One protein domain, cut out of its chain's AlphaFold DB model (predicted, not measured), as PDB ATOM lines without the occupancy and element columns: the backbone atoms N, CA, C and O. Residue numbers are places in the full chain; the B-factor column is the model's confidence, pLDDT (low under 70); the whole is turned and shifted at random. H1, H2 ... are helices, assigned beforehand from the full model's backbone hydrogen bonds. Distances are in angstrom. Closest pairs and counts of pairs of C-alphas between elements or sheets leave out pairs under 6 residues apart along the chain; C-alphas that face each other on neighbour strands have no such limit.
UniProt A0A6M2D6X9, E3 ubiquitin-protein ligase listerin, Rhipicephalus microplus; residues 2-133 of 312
ATOM      1  N   GLY A   2     217.601 263.412 206.629       78.06
ATOM      2  CA  GLY A   2     217.370 262.251 205.747       78.06
ATOM      3  C   GLY A   2     216.708 261.054 206.437       78.06
ATOM      4  O   GLY A   2     215.648 260.637 206.000       78.06
ATOM      5  N   HIS A   3     217.241 260.606 207.577       87.19
ATOM      6  CA  HIS A   3     216.646 259.503 208.344       87.19
ATOM      7  C   HIS A   3     215.214 259.787 208.844       87.19
ATOM      8  O   HIS A   3     214.386 258.892 208.915       87.19
ATOM      9  N   VAL A   4     214.886 261.047 209.156       90.06
ATOM     10  CA  VAL A   4     213.520 261.423 209.570       90.06
ATOM     11  C   VAL A   4     212.547 261.279 208.399       90.06
ATOM     12  O   VAL A   4     211.445 260.776 208.578       90.06
ATOM     13  N   VAL A   5     212.964 261.700 207.201       91.88
ATOM     14  CA  VAL A   5     212.165 261.559 205.974       91.88
ATOM     15  C   VAL A   5     212.050 260.093 205.555       91.88
ATOM     16  O   VAL A   5     210.987 259.669 205.126       91.88
ATOM     17  N   GLU A   6     213.104 259.303 205.736       92.31
ATOM     18  CA  GLU A   6     213.084 257.857 205.496       92.31
ATOM     19  C   GLU A   6     212.070 257.148 206.405       92.31
ATOM     20  O   GLU A   6     211.225 256.400 205.925       92.31
ATOM     21  N   VAL A   7     212.080 257.450 207.707       93.00
ATOM     22  CA  VAL A   7     211.093 256.906 208.651       93.00
ATOM     23  C   VAL A   7     209.676 257.359 208.288       93.00
ATOM     24  O   VAL A   7     208.764 256.534 208.278       93.00
ATOM     25  N   LEU A   8     209.489 258.636 207.931       93.50
ATOM     26  CA  LEU A   8     208.203 259.177 207.469       93.50
ATOM     27  C   LEU A   8     207.656 258.413 206.252       93.50
ATOM     28  O   LEU A   8     206.454 258.181 206.159       93.50
ATOM     29  N   LEU A   9     208.532 258.063 205.310       94.38
ATOM     30  CA  LEU A   9     208.162 257.443 204.039       94.38
ATOM     31  C   LEU A   9     208.231 255.911 204.065       94.38
ATOM     32  O   LEU A   9     207.996 255.293 203.034       94.38
ATOM     33  N   SER A  10     208.509 255.294 205.217       92.19
ATOM     34  CA  SER A  10     208.728 253.845 205.338       92.19
ATOM     35  C   SER A  10     207.540 252.978 204.892       92.19
ATOM     36  O   SER A  10     207.746 251.860 204.423       92.19
ATOM     37  N   ASP A  11     206.317 253.509 204.968       91.12
ATOM     38  CA  ASP A  11     205.089 252.840 204.512       91.12
ATOM     39  C   ASP A  11     204.773 253.072 203.017       91.12
ATOM     40  O   ASP A  11     203.784 252.543 202.507       91.12
ATOM     41  N   PHE A  12     205.583 253.864 202.304       93.56
ATOM     42  CA  PHE A  12     205.363 254.236 200.904       93.56
ATOM     43  C   PHE A  12     206.418 253.607 199.993       93.56
ATOM     44  O   PHE A  12     207.620 253.767 200.193       93.56
ATOM     45  N   GLY A  13     205.968 252.928 198.940       92.31
ATOM     46  CA  GLY A  13     206.828 252.431 197.873       92.31
ATOM     47  C   GLY A  13     206.907 253.390 196.686       92.31
ATOM     48  O   GLY A  13     206.046 254.243 196.476       92.31
ATOM     49  N   VAL A  14     207.920 253.199 195.834       93.12
ATOM     50  CA  VAL A  14     208.029 253.943 194.570       93.12
ATOM     51  C   VAL A  14     206.763 253.751 193.726       93.12
ATOM     52  O   VAL A  14     206.416 252.634 193.323       93.12
ATOM     53  N   GLY A  15     206.107 254.873 193.434       88.38
ATOM     54  CA  GLY A  15     204.847 254.953 192.702       88.38
ATOM     55  C   GLY A  15     203.617 255.197 193.570       88.38
ATOM     56  O   GLY A  15     202.555 255.482 193.012       88.38
ATOM     57  N   ASP A  16     203.767 255.147 194.892       91.75
ATOM     58  CA  ASP A  16     202.810 255.735 195.824       91.75
ATOM     59  C   ASP A  16     203.014 257.258 195.897       91.75
ATOM     60  O   ASP A  16     204.031 257.789 195.455       91.75
ATOM     61  N   CYS A  17     202.037 257.985 196.443       92.50
ATOM     62  CA  CYS A  17     202.143 259.430 196.639       92.50
ATOM     63  C   CYS A  17     201.815 259.788 198.090       92.50
ATOM     64  O   CYS A  17     200.653 259.773 198.501       92.50
ATOM     65  N   CYS A  18     202.849 260.109 198.863       94.81
ATOM     66  CA  CYS A  18     202.740 260.624 200.218       94.81
ATOM     67  C   CYS A  18     202.441 262.127 200.174       94.81
ATOM     68  O   CYS A  18     203.297 262.948 199.828       94.81
ATOM     69  N   LEU A  19     201.212 262.505 200.530       95.38
ATOM     70  CA  LEU A  19     200.835 263.909 200.654       95.38
ATOM     71  C   LEU A  19     201.246 264.439 202.032       95.38
ATOM     72  O   LEU A  19     200.570 264.204 203.028       95.38
ATOM     73  N   VAL A  20     202.346 265.188 202.081       95.75
ATOM     74  CA  VAL A  20     202.823 265.802 203.326       95.75
ATOM     75  C   VAL A  20     202.058 267.102 203.590       95.75
ATOM     76  O   VAL A  20     202.203 268.084 202.855       95.75
ATOM     77  N   GLU A  21     201.216 267.115 204.623       95.25
ATOM     78  CA  GLU A  21     200.365 268.259 204.978       95.25
ATOM     79  C   GLU A  21     201.170 269.446 205.514       95.25
ATOM     80  O   GLU A  21     202.058 269.286 206.351       95.25
ATOM     81  N   ALA A  22     200.850 270.655 205.050       93.25
ATOM     82  CA  ALA A  22     201.496 271.878 205.524       93.25
ATOM     83  C   ALA A  22     201.253 272.131 207.022       93.25
ATOM     84  O   ALA A  22     200.259 271.688 207.587       93.25
ATOM     85  N   ASN A  23     202.148 272.906 207.645       90.44
ATOM     86  CA  ASN A  23     202.133 273.232 209.082       90.44
ATOM     87  C   ASN A  23     202.335 272.026 210.020       90.44
ATOM     88  O   ASN A  23     201.993 272.099 211.196       90.44
ATOM     89  N   THR A  24     202.910 270.933 209.513       94.88
ATOM     90  CA  THR A  24     203.318 269.772 210.313       94.88
ATOM     91  C   THR A  24     204.838 269.716 210.475       94.88
ATOM     92  O   THR A  24     205.597 270.269 209.668       94.88
ATOM     93  N   ASP A  25     205.304 268.995 211.494       94.06
ATOM     94  CA  ASP A  25     206.732 268.706 211.668       94.06
ATOM     95  C   ASP A  25     207.279 267.932 210.463       94.06
ATOM     96  O   ASP A  25     208.327 268.279 209.913       94.06
ATOM     97  N   SER A  26     206.512 266.951 209.975       94.88
ATOM     98  CA  SER A  26     206.807 266.179 208.764       94.88
ATOM     99  C   SER A  26     207.068 267.073 207.555       94.88
ATOM    100  O   SER A  26     208.043 266.865 206.830       94.88
ATOM    101  N   TYR A  27     206.246 268.106 207.356       95.50
ATOM    102  CA  TYR A  27     206.449 269.093 206.297       95.50
ATOM    103  C   TYR A  27     207.748 269.864 206.481       95.50
ATOM    104  O   TYR A  27     208.522 269.995 205.535       95.50
ATOM    105  N   THR A  28     208.013 270.345 207.694       94.19
ATOM    106  CA  THR A  28     209.213 271.130 208.005       94.19
ATOM    107  C   THR A  28     210.488 270.324 207.751       94.19
ATOM    108  O   THR A  28     211.396 270.803 207.067       94.19
ATOM    109  N   TYR A  29     210.542 269.074 208.222       96.25
ATOM    110  CA  TYR A  29     211.689 268.190 208.000       96.25
ATOM    111  C   TYR A  29     211.858 267.797 206.531       96.25
ATOM    112  O   TYR A  29     212.982 267.797 206.026       96.25
ATOM    113  N   THR A  30     210.759 267.502 205.833       97.19
ATOM    114  CA  THR A  30     210.797 267.126 204.413       97.19
ATOM    115  C   THR A  30     211.223 268.303 203.545       97.19
ATOM    116  O   THR A  30     212.094 268.157 202.690       97.19
ATOM    117  N   LEU A  31     210.684 269.499 203.794       95.56
ATOM    118  CA  LEU A  31     211.094 270.706 203.086       95.56
ATOM    119  C   LEU A  31     212.574 271.014 203.345       95.56
ATOM    120  O   LEU A  31     213.314 271.243 202.393       95.56
ATOM    121  N   GLY A  32     213.031 270.959 204.600       95.88
ATOM    122  CA  GLY A  32     214.445 271.148 204.938       95.88
ATOM    123  C   GLY A  32     215.365 270.145 204.230       95.88
ATOM    124  O   GLY A  32     216.407 270.529 203.694       95.88
ATOM    125  N   TYR A  33     214.957 268.876 204.158       97.94
ATOM    126  CA  TYR A  33     215.663 267.834 203.411       97.94
ATOM    127  C   TYR A  33     215.762 268.156 201.913       97.94
ATOM    128  O   TYR A  33     216.862 268.153 201.361       97.94
ATOM    129  N   LEU A  34     214.647 268.503 201.263       97.94
ATOM    130  CA  LEU A  34     214.626 268.831 199.834       97.94
ATOM    131  C   LEU A  34     215.425 270.104 199.514       97.94
ATOM    132  O   LEU A  34     216.173 270.133 198.539       97.94
ATOM    133  N   LEU A  35     215.321 271.144 200.347       96.19
ATOM    134  CA  LEU A  35     216.116 272.369 200.202       96.19
ATOM    135  C   LEU A  35     217.619 272.101 200.369       96.19
ATOM    136  O   LEU A  35     218.421 272.683 199.639       96.19
ATOM    137  N   SER A  36     218.002 271.199 201.281       97.19
ATOM    138  CA  SER A  36     219.401 270.770 201.429       97.19
ATOM    139  C   SER A  36     219.913 270.124 200.141       97.19
ATOM    140  O   SER A  36     221.013 270.437 199.692       97.19
ATOM    141  N   TRP A  37     219.094 269.284 199.501       97.81
ATOM    142  CA  TRP A  37     219.433 268.689 198.207       97.81
ATOM    143  C   TRP A  37     219.504 269.707 197.076       97.81
ATOM    144  O   TRP A  37     220.442 269.644 196.289       97.81
ATOM    145  N   LEU A  38     218.582 270.675 197.005       96.62
ATOM    146  CA  LEU A  38     218.678 271.755 196.018       96.62
ATOM    147  C   LEU A  38     220.004 272.511 196.143       96.62
ATOM    148  O   LEU A  38     220.660 272.759 195.132       96.62
ATOM    149  N   GLN A  39     220.424 272.835 197.368       95.88
ATOM    150  CA  GLN A  39     221.702 273.504 197.608       95.88
ATOM    151  C   GLN A  39     222.897 272.620 197.253       95.88
ATOM    152  O   GLN A  39     223.806 273.078 196.562       95.88
ATOM    153  N   LEU A  40     222.880 271.345 197.652       96.31
ATOM    154  CA  LEU A  40     223.931 270.389 197.299       96.31
ATOM    155  C   LEU A  40     224.070 270.260 195.779       96.31
ATOM    156  O   LEU A  40     225.177 270.325 195.254       96.31
ATOM    157  N   LEU A  41     222.956 270.138 195.055       96.44
ATOM    158  CA  LEU A  41     222.933 270.033 193.597       96.44
ATOM    159  C   LEU A  41     223.365 271.341 192.918       96.44
ATOM    160  O   LEU A  41     224.032 271.299 191.882       96.44
ATOM    161  N   ALA A  42     223.010 272.501 193.471       95.25
ATOM    162  CA  ALA A  42     223.486 273.793 192.980       95.25
ATOM    163  C   ALA A  42     225.008 273.919 193.137       95.25
ATOM    164  O   ALA A  42     225.702 274.243 192.173       95.25
ATOM    165  N   PHE A  43     225.531 273.579 194.317       94.88
ATOM    166  CA  PHE A  43     226.963 273.553 194.597       94.88
ATOM    167  C   PHE A  43     227.704 272.545 193.707       94.88
ATOM    168  O   PHE A  43     228.724 272.882 193.106       94.88
ATOM    169  N   PHE A  44     227.151 271.341 193.538       94.25
ATOM    170  CA  PHE A  44     227.673 270.327 192.626       94.25
ATOM    171  C   PHE A  44     227.782 270.871 191.198       94.25
ATOM    172  O   PHE A  44     228.822 270.736 190.564       94.25
ATOM    173  N   GLY A  45     226.734 271.532 190.693       91.94
ATOM    174  CA  GLY A  45     226.732 272.121 189.352       91.94
ATOM    175  C   GLY A  45     227.750 273.252 189.160       91.94
ATOM    176  O   GLY A  45     228.253 273.422 188.054       91.94
ATOM    177  N   ALA A  46     228.071 273.995 190.221       93.69
ATOM    178  CA  ALA A  46     229.076 275.059 190.208       93.69
ATOM    179  C   ALA A  46     230.519 274.552 190.416       93.69
ATOM    180  O   ALA A  46     231.466 275.329 190.286       93.69
ATOM    181  N   SER A  47     230.696 273.273 190.754       93.56
ATOM    182  CA  SER A  47     232.000 272.698 191.090       93.56
ATOM    183  C   SER A  47     232.799 272.257 189.848       93.56
ATOM    184  O   SER A  47     232.205 271.840 188.846       93.56
ATOM    185  N   PRO A  48     234.148 272.273 189.908       91.44
ATOM    186  CA  PRO A  48     235.012 271.697 188.872       91.44
ATOM    187  C   PRO A  48     234.726 270.211 188.605       91.44
ATOM    188  O   PRO A  48     234.149 269.514 189.440       91.44
ATOM    189  N   ALA A  49     235.137 269.705 187.438       87.31
ATOM    190  CA  ALA A  49     234.844 268.333 187.017       87.31
ATOM    191  C   ALA A  49     235.419 267.269 187.969       87.31
ATOM    192  O   ALA A  49     234.750 266.274 188.241       87.31
ATOM    193  N   GLU A  50     236.615 267.505 188.505       89.25
ATOM    194  CA  GLU A  50     237.297 266.623 189.454       89.25
ATOM    195  C   GLU A  50     236.488 266.498 190.751       89.25
ATOM    196  O   GLU A  50     236.113 265.396 191.147       89.25
ATOM    197  N   ALA A  51     236.098 267.635 191.336       92.25
ATOM    198  CA  ALA A  51     235.278 267.675 192.545       92.25
ATOM    199  C   ALA A  51     233.896 267.040 192.322       92.25
ATOM    200  O   ALA A  51     233.411 266.284 193.161       92.25
ATOM    201  N   ARG A  52     233.264 267.278 191.162       93.06
ATOM    202  CA  ARG A  52     232.000 266.611 190.797       93.06
ATOM    203  C   ARG A  52     232.145 265.091 190.751       93.06
ATOM    204  O   ARG A  52     231.218 264.391 191.145       93.06
ATOM    205  N   SER A  53     233.280 264.573 190.285       91.44
ATOM    206  CA  SER A  53     233.536 263.132 190.298       91.44
ATOM    207  C   SER A  53     233.637 262.591 191.725       91.44
ATOM    208  O   SER A  53     233.018 261.575 192.022       91.44
ATOM    209  N   GLU A  54     234.365 263.276 192.609       92.94
ATOM    210  CA  GLU A  54     234.517 262.873 194.016       92.94
ATOM    211  C   GLU A  54     233.176 262.893 194.762       92.94
ATOM    212  O   GLU A  54     232.808 261.912 195.409       92.94
ATOM    213  N   TYR A  55     232.393 263.968 194.609       93.31
ATOM    214  CA  TYR A  55     231.060 264.056 195.208       93.31
ATOM    215  C   TYR A  55     230.114 262.984 194.676       93.31
ATOM    216  O   TYR A  55     229.352 262.408 195.446       93.31
ATOM    217  N   ALA A  56     230.151 262.707 193.373       94.12
ATOM    218  CA  ALA A  56     229.336 261.657 192.783       94.12
ATOM    219  C   ALA A  56     229.666 260.283 193.387       94.12
ATOM    220  O   ALA A  56     228.747 259.580 193.800       94.12
ATOM    221  N   SER A  57     230.953 259.933 193.506       93.88
ATOM    222  CA  SER A  57     231.373 258.684 194.151       93.88
ATOM    223  C   SER A  57     230.880 258.602 195.594       93.88
ATOM    224  O   SER A  57     230.247 257.616 195.960       93.88
ATOM    225  N   TYR A  58     231.057 259.668 196.380       95.44
ATOM    226  CA  TYR A  58     230.585 259.717 197.766       95.44
ATOM    227  C   TYR A  58     229.066 259.499 197.886       95.44
ATOM    228  O   TYR A  58     228.609 258.677 198.676       95.44
ATOM    229  N   LEU A  59     228.263 260.186 197.062       95.00
ATOM    230  CA  LEU A  59     226.801 260.028 197.058       95.00
ATOM    231  C   LEU A  59     226.350 258.605 196.697       95.00
ATOM    232  O   LEU A  59     225.270 258.183 197.118       95.00
ATOM    233  N   GLN A  60     227.138 257.902 195.878       92.81
ATOM    234  CA  GLN A  60     226.873 256.526 195.477       92.81
ATOM    235  C   GLN A  60     227.264 255.527 196.569       92.81
ATOM    236  O   GLN A  60     226.461 254.657 196.895       92.81
ATOM    237  N   GLU A  61     228.472 255.654 197.119       94.75
ATOM    238  CA  GLU A  61     229.025 254.754 198.141       94.75
ATOM    239  C   GLU A  61     228.195 254.777 199.427       94.75
ATOM    240  O   GLU A  61     227.881 253.725 199.980       94.75
ATOM    241  N   GLU A  62     227.747 255.962 199.842       95.81
ATOM    242  CA  GLU A  62     226.910 256.140 201.032       95.81
ATOM    243  C   GLU A  62     225.419 255.842 200.782       95.81
ATOM    244  O   GLU A  62     224.588 256.016 201.671       95.81
ATOM    245  N   GLY A  63     225.028 255.460 199.559       94.81
ATOM    246  CA  GLY A  63     223.634 255.154 199.208       94.81
ATOM    247  C   GLY A  63     222.670 256.351 199.237       94.81
ATOM    248  O   GLY A  63     221.481 256.188 198.960       94.81
ATOM    249  N   LEU A  64     223.165 257.566 199.499       95.69
ATOM    250  CA  LEU A  64     222.360 258.781 199.690       95.69
ATOM    251  C   LEU A  64     221.483 259.107 198.479       95.69
ATOM    252  O   LEU A  64     220.355 259.581 198.637       95.69
ATOM    253  N   LEU A  65     221.996 258.858 197.270       95.75
ATOM    254  CA  LEU A  65     221.234 259.078 196.046       95.75
ATOM    255  C   LEU A  65     220.099 258.058 195.876       95.75
ATOM    256  O   LEU A  65     219.033 258.439 195.396       95.75
ATOM    257  N   SER A  66     220.302 256.795 196.270       96.44
ATOM    258  CA  SER A  66     219.252 255.767 196.187       96.44
ATOM    259  C   SER A  66     218.067 256.168 197.052       96.44
ATOM    260  O   SER A  66     216.954 256.292 196.544       96.44
ATOM    261  N   SER A  67     218.338 256.496 198.321       96.31
ATOM    262  CA  SER A  67     217.311 256.953 199.257       96.31
ATOM    263  C   SER A  67     216.628 258.220 198.752       96.31
ATOM    264  O   SER A  67     215.408 258.314 198.786       96.31
ATOM    265  N   LEU A  68     217.385 259.193 198.222       98.00
ATOM    266  CA  LEU A  68     216.784 260.385 197.621       98.00
ATOM    267  C   LEU A  68     215.802 260.023 196.505       98.00
ATOM    268  O   LEU A  68     214.692 260.543 196.498       98.00
ATOM    269  N   LEU A  69     216.203 259.187 195.547       98.12
ATOM    270  CA  LEU A  69     215.357 258.854 194.403       98.12
ATOM    271  C   LEU A  69     214.088 258.128 194.852       98.12
ATOM    272  O   LEU A  69     213.003 258.500 194.412       98.12
ATOM    273  N   GLU A  70     214.200 257.184 195.784       97.00
ATOM    274  CA  GLU A  70     213.048 256.517 196.400       97.00
ATOM    275  C   GLU A  70     212.107 257.531 197.068       97.00
ATOM    276  O   GLU A  70     210.925 257.588 196.727       97.00
ATOM    277  N   HIS A  71     212.637 258.424 197.912       97.75
ATOM    278  CA  HIS A  71     211.843 259.467 198.563       97.75
ATOM    279  C   HIS A  71     211.164 260.403 197.557       97.75
ATOM    280  O   HIS A  71     209.991 260.733 197.710       97.75
ATOM    281  N   LEU A  72     211.873 260.840 196.512       98.25
ATOM    282  CA  LEU A  72     211.318 261.740 195.501       98.25
ATOM    283  C   LEU A  72     210.148 261.095 194.763       98.25
ATOM    284  O   LEU A  72     209.143 261.765 194.543       98.25
ATOM    285  N   PHE A  73     210.246 259.813 194.410       97.81
ATOM    286  CA  PHE A  73     209.149 259.107 193.750       97.81
ATOM    287  C   PHE A  73     207.962 258.805 194.673       97.81
ATOM    288  O   PHE A  73     206.878 258.563 194.153       97.81
ATOM    289  N   CYS A  74     208.134 258.880 195.996       97.44
ATOM    290  CA  CYS A  74     207.029 258.877 196.958       97.44
ATOM    291  C   CYS A  74     206.440 260.281 197.190       97.44
ATOM    292  O   CYS A  74     205.279 260.410 197.563       97.44
ATOM    293  N   LEU A  75     207.223 261.348 196.999       97.69
ATOM    294  CA  LEU A  75     206.799 262.731 197.258       97.69
ATOM    295  C   LEU A  75     206.204 263.424 196.026       97.69
ATOM    296  O   LEU A  75     205.357 264.302 196.170       97.69
ATOM    297  N   MET A  76     206.649 263.084 194.816       97.62
ATOM    298  CA  MET A  76     206.161 263.707 193.584       97.62
ATOM    299  C   MET A  76     204.724 263.262 193.254       97.62
ATOM    300  O   MET A  76     204.371 262.097 193.437       97.62
ATOM    301  N   PRO A  77     203.871 264.162 192.731       95.88
ATOM    302  CA  PRO A  77     202.506 263.819 192.365       95.88
ATOM    303  C   PRO A  77     202.458 263.130 191.000       95.88
ATOM    304  O   PRO A  77     203.212 263.465 190.088       95.88
ATOM    305  N   SER A  78     201.481 262.241 190.797       91.44
ATOM    306  CA  SER A  78     201.223 261.662 189.469       91.44
ATOM    307  C   SER A  78     200.714 262.699 188.458       91.44
ATOM    308  O   SER A  78     200.913 262.539 187.256       91.44
ATOM    309  N   ASN A  79     200.049 263.762 188.929       91.94
ATOM    310  CA  ASN A  79     199.649 264.903 188.109       91.94
ATOM    311  C   ASN A  79     200.507 266.123 188.454       91.94
ATOM    312  O   ASN A  79     200.368 266.709 189.523       91.94
ATOM    313  N   VAL A  80     201.359 266.517 187.514       94.50
ATOM    314  CA  VAL A  80     202.314 267.622 187.672       94.50
ATOM    315  C   VAL A  80     201.818 268.947 187.088       94.50
ATOM    316  O   VAL A  80     202.597 269.889 186.968       94.50
ATOM    317  N   SER A  81     200.554 269.034 186.665       92.50
ATOM    318  CA  SER A  81     199.990 270.254 186.076       92.50
ATOM    319  C   SER A  81     199.767 271.349 187.122       92.50
ATOM    320  O   SER A  81     199.254 271.089 188.206       92.50
ATOM    321  N   LEU A  82     200.093 272.595 186.762       87.12
ATOM    322  CA  LEU A  82     199.887 273.785 187.602       87.12
ATOM    323  C   LEU A  82     198.613 274.576 187.232       87.12
ATOM    324  O   LEU A  82     198.461 275.732 187.615       87.12
ATOM    325  N   GLY A  83     197.690 273.979 186.471       75.75
ATOM    326  CA  GLY A  83     196.372 274.555 186.172       75.75
ATOM    327  C   GLY A  83     196.310 275.545 184.998       75.75
ATOM    328  O   GLY A  83     195.236 275.714 184.421       75.75
ATOM    329  N   SER A  84     197.423 276.151 184.568       72.69
ATOM    330  CA  SER A  84     197.488 276.891 183.295       72.69
ATOM    331  C   SER A  84     197.804 275.952 182.123       72.69
ATOM    332  O   SER A  84     198.482 274.935 182.281       72.69
ATOM    333  N   LYS A  85     197.293 276.264 180.920       76.06
ATOM    334  CA  LYS A  85     197.482 275.424 179.723       76.06
ATOM    335  C   LYS A  85     198.975 275.247 179.416       76.06
ATOM    336  O   LYS A  85     199.597 276.150 178.873       76.06
ATOM    337  N   GLY A  86     199.509 274.063 179.716       75.50
ATOM    338  CA  GLY A  86     200.869 273.647 179.364       75.50
ATOM    339  C   GLY A  86     201.916 273.775 180.474       75.50
ATOM    340  O   GLY A  86     202.983 273.184 180.328       75.50
ATOM    341  N   ASN A  87     201.627 274.456 181.590       88.69
ATOM    342  CA  ASN A  87     202.607 274.592 182.669       88.69
ATOM    343  C   ASN A  87     202.556 273.396 183.619       88.69
ATOM    344  O   ASN A  87     201.492 272.960 184.076       88.69
ATOM    345  N   THR A  88     203.739 272.901 183.953       95.00
ATOM    346  CA  THR A  88     203.953 271.789 184.871       95.00
ATOM    347  C   THR A  88     204.992 272.150 185.924       95.00
ATOM    348  O   THR A  88     205.765 273.096 185.756       95.00
ATOM    349  N   MET A  89     205.070 271.335 186.972       96.12
ATOM    350  CA  MET A  89     206.112 271.420 187.997       96.12
ATOM    351  C   MET A  89     207.544 271.240 187.449       96.12
ATOM    352  O   MET A  89     208.495 271.560 188.155       96.12
ATOM    353  N   PHE A  90     207.718 270.764 186.207       96.69
ATOM    354  CA  PHE A  90     209.030 270.616 185.557       96.69
ATOM    355  C   PHE A  90     209.362 271.733 184.560       96.69
ATOM    356  O   PHE A  90     210.536 271.969 184.265       96.69
ATOM    357  N   THR A  91     208.351 272.418 184.018       94.06
ATOM    358  CA  THR A  91     208.552 273.536 183.080       94.06
ATOM    359  C   THR A  91     208.725 274.861 183.814       94.06
ATOM    360  O   THR A  91     209.478 275.712 183.351       94.06
ATOM    361  N   GLU A  92     208.059 275.022 184.960       93.31
ATOM    362  CA  GLU A  92     208.125 276.231 185.780       93.31
ATOM    363  C   GLU A  92     209.112 276.061 186.941       93.31
ATOM    364  O   GLU A  92     208.993 275.095 187.703       93.31
ATOM    365  N   PRO A  93     210.059 276.996 187.132       89.50
ATOM    366  CA  PRO A  93     210.972 276.939 188.262       89.50
ATOM    367  C   PRO A  93     210.224 277.175 189.574       89.50
ATOM    368  O   PRO A  93     209.337 278.030 189.677       89.50
ATOM    369  N   VAL A  94     210.637 276.456 190.614       91.06
ATOM    370  CA  VAL A  94     210.171 276.721 191.976       91.06
ATOM    371  C   VAL A  94     210.696 278.084 192.419       91.06
ATOM    372  O   VAL A  94     211.901 278.301 192.526       91.06
ATOM    373  N   LYS A  95     209.787 279.012 192.710       88.12
ATOM    374  CA  LYS A  95     210.113 280.264 193.407       88.12
ATOM    375  C   LYS A  95     210.124 279.986 194.907       88.12
ATOM    376  O   LYS A  95     209.291 279.220 195.354       88.12
ATOM    377  N   LEU A  96     211.044 280.544 195.675       86.81
ATOM    378  CA  LEU A  96     211.023 280.432 197.136       86.81
ATOM    379  C   LEU A  96     211.107 281.849 197.687       86.81
ATOM    380  O   LEU A  96     212.094 282.536 197.424       86.81
ATOM    381  N   SER A  97     210.079 282.301 198.405       85.25
ATOM    382  CA  SER A  97     210.123 283.587 199.107       85.25
ATOM    383  C   SER A  97     209.785 283.435 200.593       85.25
ATOM    384  O   SER A  97     208.980 282.575 200.953       85.25
ATOM    385  N   PRO A  98     210.363 284.269 201.481       79.69
ATOM    386  CA  PRO A  98     210.051 284.222 202.912       79.69
ATOM    387  C   PRO A  98     208.577 284.494 203.245       79.69
ATOM    388  O   PRO A  98     208.124 284.146 204.328       79.69
ATOM    389  N   GLN A  99     207.840 285.141 202.338       80.00
ATOM    390  CA  GLN A  99     206.424 285.487 202.498       80.00
ATOM    391  C   GLN A  99     205.481 284.461 201.849       80.00
ATOM    392  O   GLN A  99     204.275 284.694 201.782       80.00
ATOM    393  N   GLU A 100     206.011 283.366 201.305       79.94
ATOM    394  CA  GLU A 100     205.216 282.390 200.568       79.94
ATOM    395  C   GLU A 100     204.384 281.494 201.495       79.94
ATOM    396  O   GLU A 100     204.796 281.144 202.599       79.94
ATOM    397  N   VAL A 101     203.200 281.095 201.026       82.06
ATOM    398  CA  VAL A 101     202.313 280.197 201.771       82.06
ATOM    399  C   VAL A 101     202.796 278.756 201.613       82.06
ATOM    400  O   VAL A 101     202.862 278.222 200.502       82.06
ATOM    401  N   PHE A 102     203.097 278.105 202.736       85.88
ATOM    402  CA  PHE A 102     203.422 276.682 202.761       85.88
ATOM    403  C   PHE A 102     202.196 275.841 202.394       85.88
ATOM    404  O   PHE A 102     201.106 276.028 202.932       85.88
ATOM    405  N   SER A 103     202.371 274.909 201.459       93.56
ATOM    406  CA  SER A 103     201.313 274.012 200.990       93.56
ATOM    407  C   SER A 103     201.911 272.692 200.522       93.56
ATOM    408  O   SER A 103     203.050 272.649 200.052       93.56
ATOM    409  N   SER A 104     201.137 271.611 200.588       94.94
ATOM    410  CA  SER A 104     201.578 270.298 200.104       94.94
ATOM    411  C   SER A 104     201.964 270.331 198.622       94.94
ATOM    412  O   SER A 104     202.990 269.777 198.238       94.94
ATOM    413  N   THR A 105     201.220 271.076 197.796       94.00
ATOM    414  CA  THR A 105     201.549 271.295 196.377       94.00
ATOM    415  C   THR A 105     202.890 272.002 196.197       94.00
ATOM    416  O   THR A 105     203.640 271.682 195.275       94.00
ATOM    417  N   LYS A 106     203.234 272.947 197.082       93.44
ATOM    418  CA  LYS A 106     204.532 273.619 197.031       93.44
ATOM    419  C   LYS A 106     205.674 272.644 197.294       93.44
ATOM    420  O   LYS A 106     206.645 272.641 196.545       93.44
ATOM    421  N   LEU A 107     205.544 271.804 198.318       96.06
ATOM    422  CA  LEU A 107     206.529 270.770 198.638       96.06
ATOM    423  C   LEU A 107     206.682 269.766 197.486       96.06
ATOM    424  O   LEU A 107     207.802 269.443 197.104       96.06
ATOM    425  N   GLN A 108     205.573 269.353 196.872       96.88
ATOM    426  CA  GLN A 108     205.569 268.517 195.669       96.88
ATOM    427  C   GLN A 108     206.316 269.165 194.494       96.88
ATOM    428  O   GLN A 108     207.095 268.497 193.809       96.88
ATOM    429  N   HIS A 109     206.138 270.472 194.280       96.50
ATOM    430  CA  HIS A 109     206.871 271.217 193.250       96.50
ATOM    431  C   HIS A 109     208.372 271.284 193.568       96.50
ATOM    432  O   HIS A 109     209.190 271.068 192.677       96.50
ATOM    433  N   VAL A 110     208.746 271.485 194.839       97.31
ATOM    434  CA  VAL A 110     210.148 271.396 195.295       97.31
ATOM    435  C   VAL A 110     210.721 270.002 195.015       97.31
ATOM    436  O   VAL A 110     211.814 269.911 194.466       97.31
ATOM    437  N   ALA A 111     209.990 268.922 195.311       98.12
ATOM    438  CA  ALA A 111     210.428 267.555 195.016       98.12
ATOM    439  C   ALA A 111     210.641 267.331 193.506       98.12
ATOM    440  O   ALA A 111     211.674 266.802 193.102       98.12
ATOM    441  N   CYS A 112     209.726 267.817 192.658       98.25
ATOM    442  CA  CYS A 112     209.892 267.773 191.200       98.25
ATOM    443  C   CYS A 112     211.150 268.526 190.743       98.25
ATOM    444  O   CYS A 112     211.904 268.029 189.907       98.25
ATOM    445  N   GLN A 113     211.415 269.704 191.312       97.88
ATOM    446  CA  GLN A 113     212.618 270.474 191.000       97.88
ATOM    447  C   GLN A 113     213.895 269.742 191.435       97.88
ATOM    448  O   GLN A 113     214.843 269.684 190.655       97.88
ATOM    449  N   VAL A 114     213.911 269.130 192.627       98.44
ATOM    450  CA  VAL A 114     215.040 268.301 193.081       98.44
ATOM    451  C   VAL A 114     215.251 267.129 192.129       98.44
ATOM    452  O   VAL A 114     216.377 266.911 191.699       98.44
ATOM    453  N   TYR A 115     214.195 266.409 191.739       98.56
ATOM    454  CA  TYR A 115     214.320 265.308 190.783       98.56
ATOM    455  C   TYR A 115     214.901 265.775 189.447       98.56
ATOM    456  O   TYR A 115     215.847 265.164 188.951       98.56
ATOM    457  N   LEU A 116     214.386 266.882 188.900       98.06
ATOM    458  CA  LEU A 116     214.867 267.477 187.656       98.06
ATOM    459  C   LEU A 116     216.349 267.862 187.741       98.06
ATOM    460  O   LEU A 116     217.116 267.575 186.822       98.06
ATOM    461  N   ASP A 117     216.763 268.482 188.843       97.06
ATOM    462  CA  ASP A 117     218.155 268.857 189.069       97.06
ATOM    463  C   ASP A 117     219.058 267.636 189.242       97.06
ATOM    464  O   ASP A 117     220.138 267.600 188.651       97.06
ATOM    465  N   THR A 118     218.610 266.626 189.986       97.88
ATOM    466  CA  THR A 118     219.330 265.365 190.175       97.88
ATOM    467  C   THR A 118     219.554 264.667 188.842       97.88
ATOM    468  O   THR A 118     220.688 264.339 188.505       97.88
ATOM    469  N   ILE A 119     218.505 264.480 188.042       97.00
ATOM    470  CA  ILE A 119     218.612 263.743 186.781       97.00
ATOM    471  C   ILE A 119     219.400 264.508 185.704       97.00
ATOM    472  O   ILE A 119     220.012 263.879 184.846       97.00
ATOM    473  N   CYS A 120     219.442 265.845 185.761       94.50
ATOM    474  CA  CYS A 120     220.270 266.654 184.860       94.50
ATOM    475  C   CYS A 120     221.747 266.688 185.277       94.50
ATOM    476  O   CYS A 120     222.621 266.712 184.417       94.50
ATOM    477  N   LYS A 121     222.037 266.733 186.583       94.06
ATOM    478  CA  LYS A 121     223.407 266.903 187.098       94.06
ATOM    479  C   LYS A 121     224.116 265.582 187.391       94.06
ATOM    480  O   LYS A 121     225.339 265.526 187.310       94.06
ATOM    481  N   LEU A 122     223.364 264.530 187.710       95.38
ATOM    482  CA  LEU A 122     223.860 263.193 188.053       95.38
ATOM    483  C   LEU A 122     223.247 262.093 187.153       95.38
ATOM    484  O   LEU A 122     222.844 261.044 187.664       95.38
ATOM    485  N   PRO A 123     223.149 262.281 185.819       94.75
ATOM    486  CA  PRO A 123     222.438 261.344 184.947       94.75
ATOM    487  C   PRO A 123     223.040 259.934 184.969       94.75
ATOM    488  O   PRO A 123     222.300 258.957 184.876       94.75
ATOM    489  N   ALA A 124     224.363 259.799 185.125       94.00
ATOM    490  CA  ALA A 124     225.010 258.491 185.171       94.00
ATOM    491  C   ALA A 124     224.617 257.699 186.426       94.00
ATOM    492  O   ALA A 124     224.365 256.498 186.338       94.00
ATOM    493  N   LEU A 125     224.501 258.370 187.575       95.81
ATOM    494  CA  LEU A 125     224.121 257.715 188.823       95.81
ATOM    495  C   LEU A 125     222.630 257.401 188.860       95.81
ATOM    496  O   LEU A 125     222.253 256.322 189.306       95.81
ATOM    497  N   VAL A 126     221.783 258.291 188.331       97.56
ATOM    498  CA  VAL A 126     220.349 258.005 188.178       97.56
ATOM    499  C   VAL A 126     220.136 256.793 187.271       97.56
ATOM    500  O   VAL A 126     219.339 255.919 187.603       97.56
ATOM    501  N   ARG A 127     220.886 256.680 186.163       96.75
ATOM    502  CA  ARG A 127     220.876 255.482 185.308       96.75
ATOM    503  C   ARG A 127     221.349 254.235 186.049       96.75
ATOM    504  O   ARG A 127     220.746 253.180 185.878       96.75
ATOM    505  N   ALA A 128     222.421 254.331 186.834       95.56
ATOM    506  CA  ALA A 128     222.936 253.200 187.603       95.56
ATOM    507  C   ALA A 128     221.903 252.701 188.625       95.56
ATOM    508  O   ALA A 128     221.613 251.508 188.649       95.56
ATOM    509  N   TRP A 129     221.294 253.618 189.383       97.44
ATOM    510  CA  TRP A 129     220.207 253.310 190.312       97.44
ATOM    511  C   TRP A 129     219.010 252.697 189.591       97.44
ATOM    512  O   TRP A 129     218.542 251.643 189.997       97.44
ATOM    513  N   TRP A 130     218.537 253.308 188.499       97.94
ATOM    514  CA  TRP A 130     217.386 252.809 187.740       97.94
ATOM    515  C   TRP A 130     217.617 251.377 187.244       97.94
ATOM    516  O   TRP A 130     216.764 250.520 187.443       97.94
ATOM    517  N   ASN A 131     218.798 251.084 186.691       96.62
ATOM    518  CA  ASN A 131     219.150 249.738 186.227       96.62
ATOM    519  C   ASN A 131     219.327 248.712 187.359       96.62
ATOM    520  O   ASN A 131     219.302 247.514 187.082       96.62
ATOM    521  N   SER A 132     219.523 249.142 188.611       96.94
ATOM    522  CA  SER A 132     219.603 248.236 189.762       96.94
ATOM    523  C   SER A 132     218.241 247.939 190.396       96.94
ATOM    524  O   SER A 132     218.170 247.122 191.313       96.94
ATOM    525  N   GLN A 133     217.165 248.594 189.946       97.81
ATOM    526  CA  GLN A 133     215.828 248.394 190.499       97.81
ATOM    527  C   GLN A 133     215.133 247.151 189.937       97.81
ATOM    528  O   GLN A 133     215.467 246.620 188.879       97.81
TER     529      GLN A 133
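What this domain is: This is residues 2 to 133 of the 312 residues of the protein "E3 ubiquitin-protein ligase listerin" of Rhipicephalus microplus (UniProt A0A6M2D6X9). Three helices, H2, H5 and H4, pack together in a triangle, with H2 and H5 side by side the same way and H4 running back against H5. The short H1 packs on both H2 and H4, and H3 and H6 stand at the end of the triangle where H2 and H5 end and H4 begins. The printed part has 132 residues with six named helices, H1 to H6 in order, and no named strand; the class is all helix, with 83 residues in the helices. The whole is compact, with a radius of gyration of the C-alphas of 14.8 A, and rounded, with spans of 40 by 31 by 27 A.

Where its parts are: Begin with the longest helix, H2, residues 25 to 46: find C-alpha 25 at (206.732, 268.706, 211.668) and follow it for 31.6 A to C-alpha 46 at (229.076, 275.059, 190.208). H5, residues 104 to 121, is 25.6 A long, and H4, residues 64 to 75, is 16.2 A. H1, residues 2 to 9, covers 10.5 A; H3, residues 49 to 61, covers 18.5 A. H6, residues 123 to 132, covers 14.2 A and ends with C-alpha 132 at (219.603, 248.236, 189.762).

How they stand to each other: Look first at H2 and H4, the hubs, which touch three helices each and are near each other. H2 touches H5 at a shallow tilt of 26 degrees, the same way; their closest C-alphas, of Leu 38 and Val 114, are 5.8 A apart. H4 and H5 form a hairpin, opposite ways at a steep tilt of 38 degrees; H5 touches H4 with residues 108 to 115 alone, and the closest C-alphas, of Leu 72 and Ala 111, are 5.9 A apart. H1 touches H2 at a steep tilt of 50 degrees, with the C-alphas of Val 5 and Thr 30 closest at 5.9 A. H1 and H5 are apart. H2 and H3 form a hairpin and only just touch, with 3 pairs of C-alphas within 8 A, the closest being Phe 44 and Arg 52 at 6.0 A. H4 and H6 only just touch, also with 3 pairs, about perpendicular at 80 degrees; the C-alphas of Ser 66 and Trp 129 are closest at 6.4 A. In each of the six helices every O i to N i+4 pair is within hydrogen-bond range.

The domain as a whole: The C-alphas farthest apart, of Glu 61 and Lys 85, are 42.0 A apart. The links from H1 to H2, residues 10 to 24, and from H4 to H5, residues 76 to 103, are long. The printed part has no cut; its mean pLDDT is 93.3, and no printed residue is under 70.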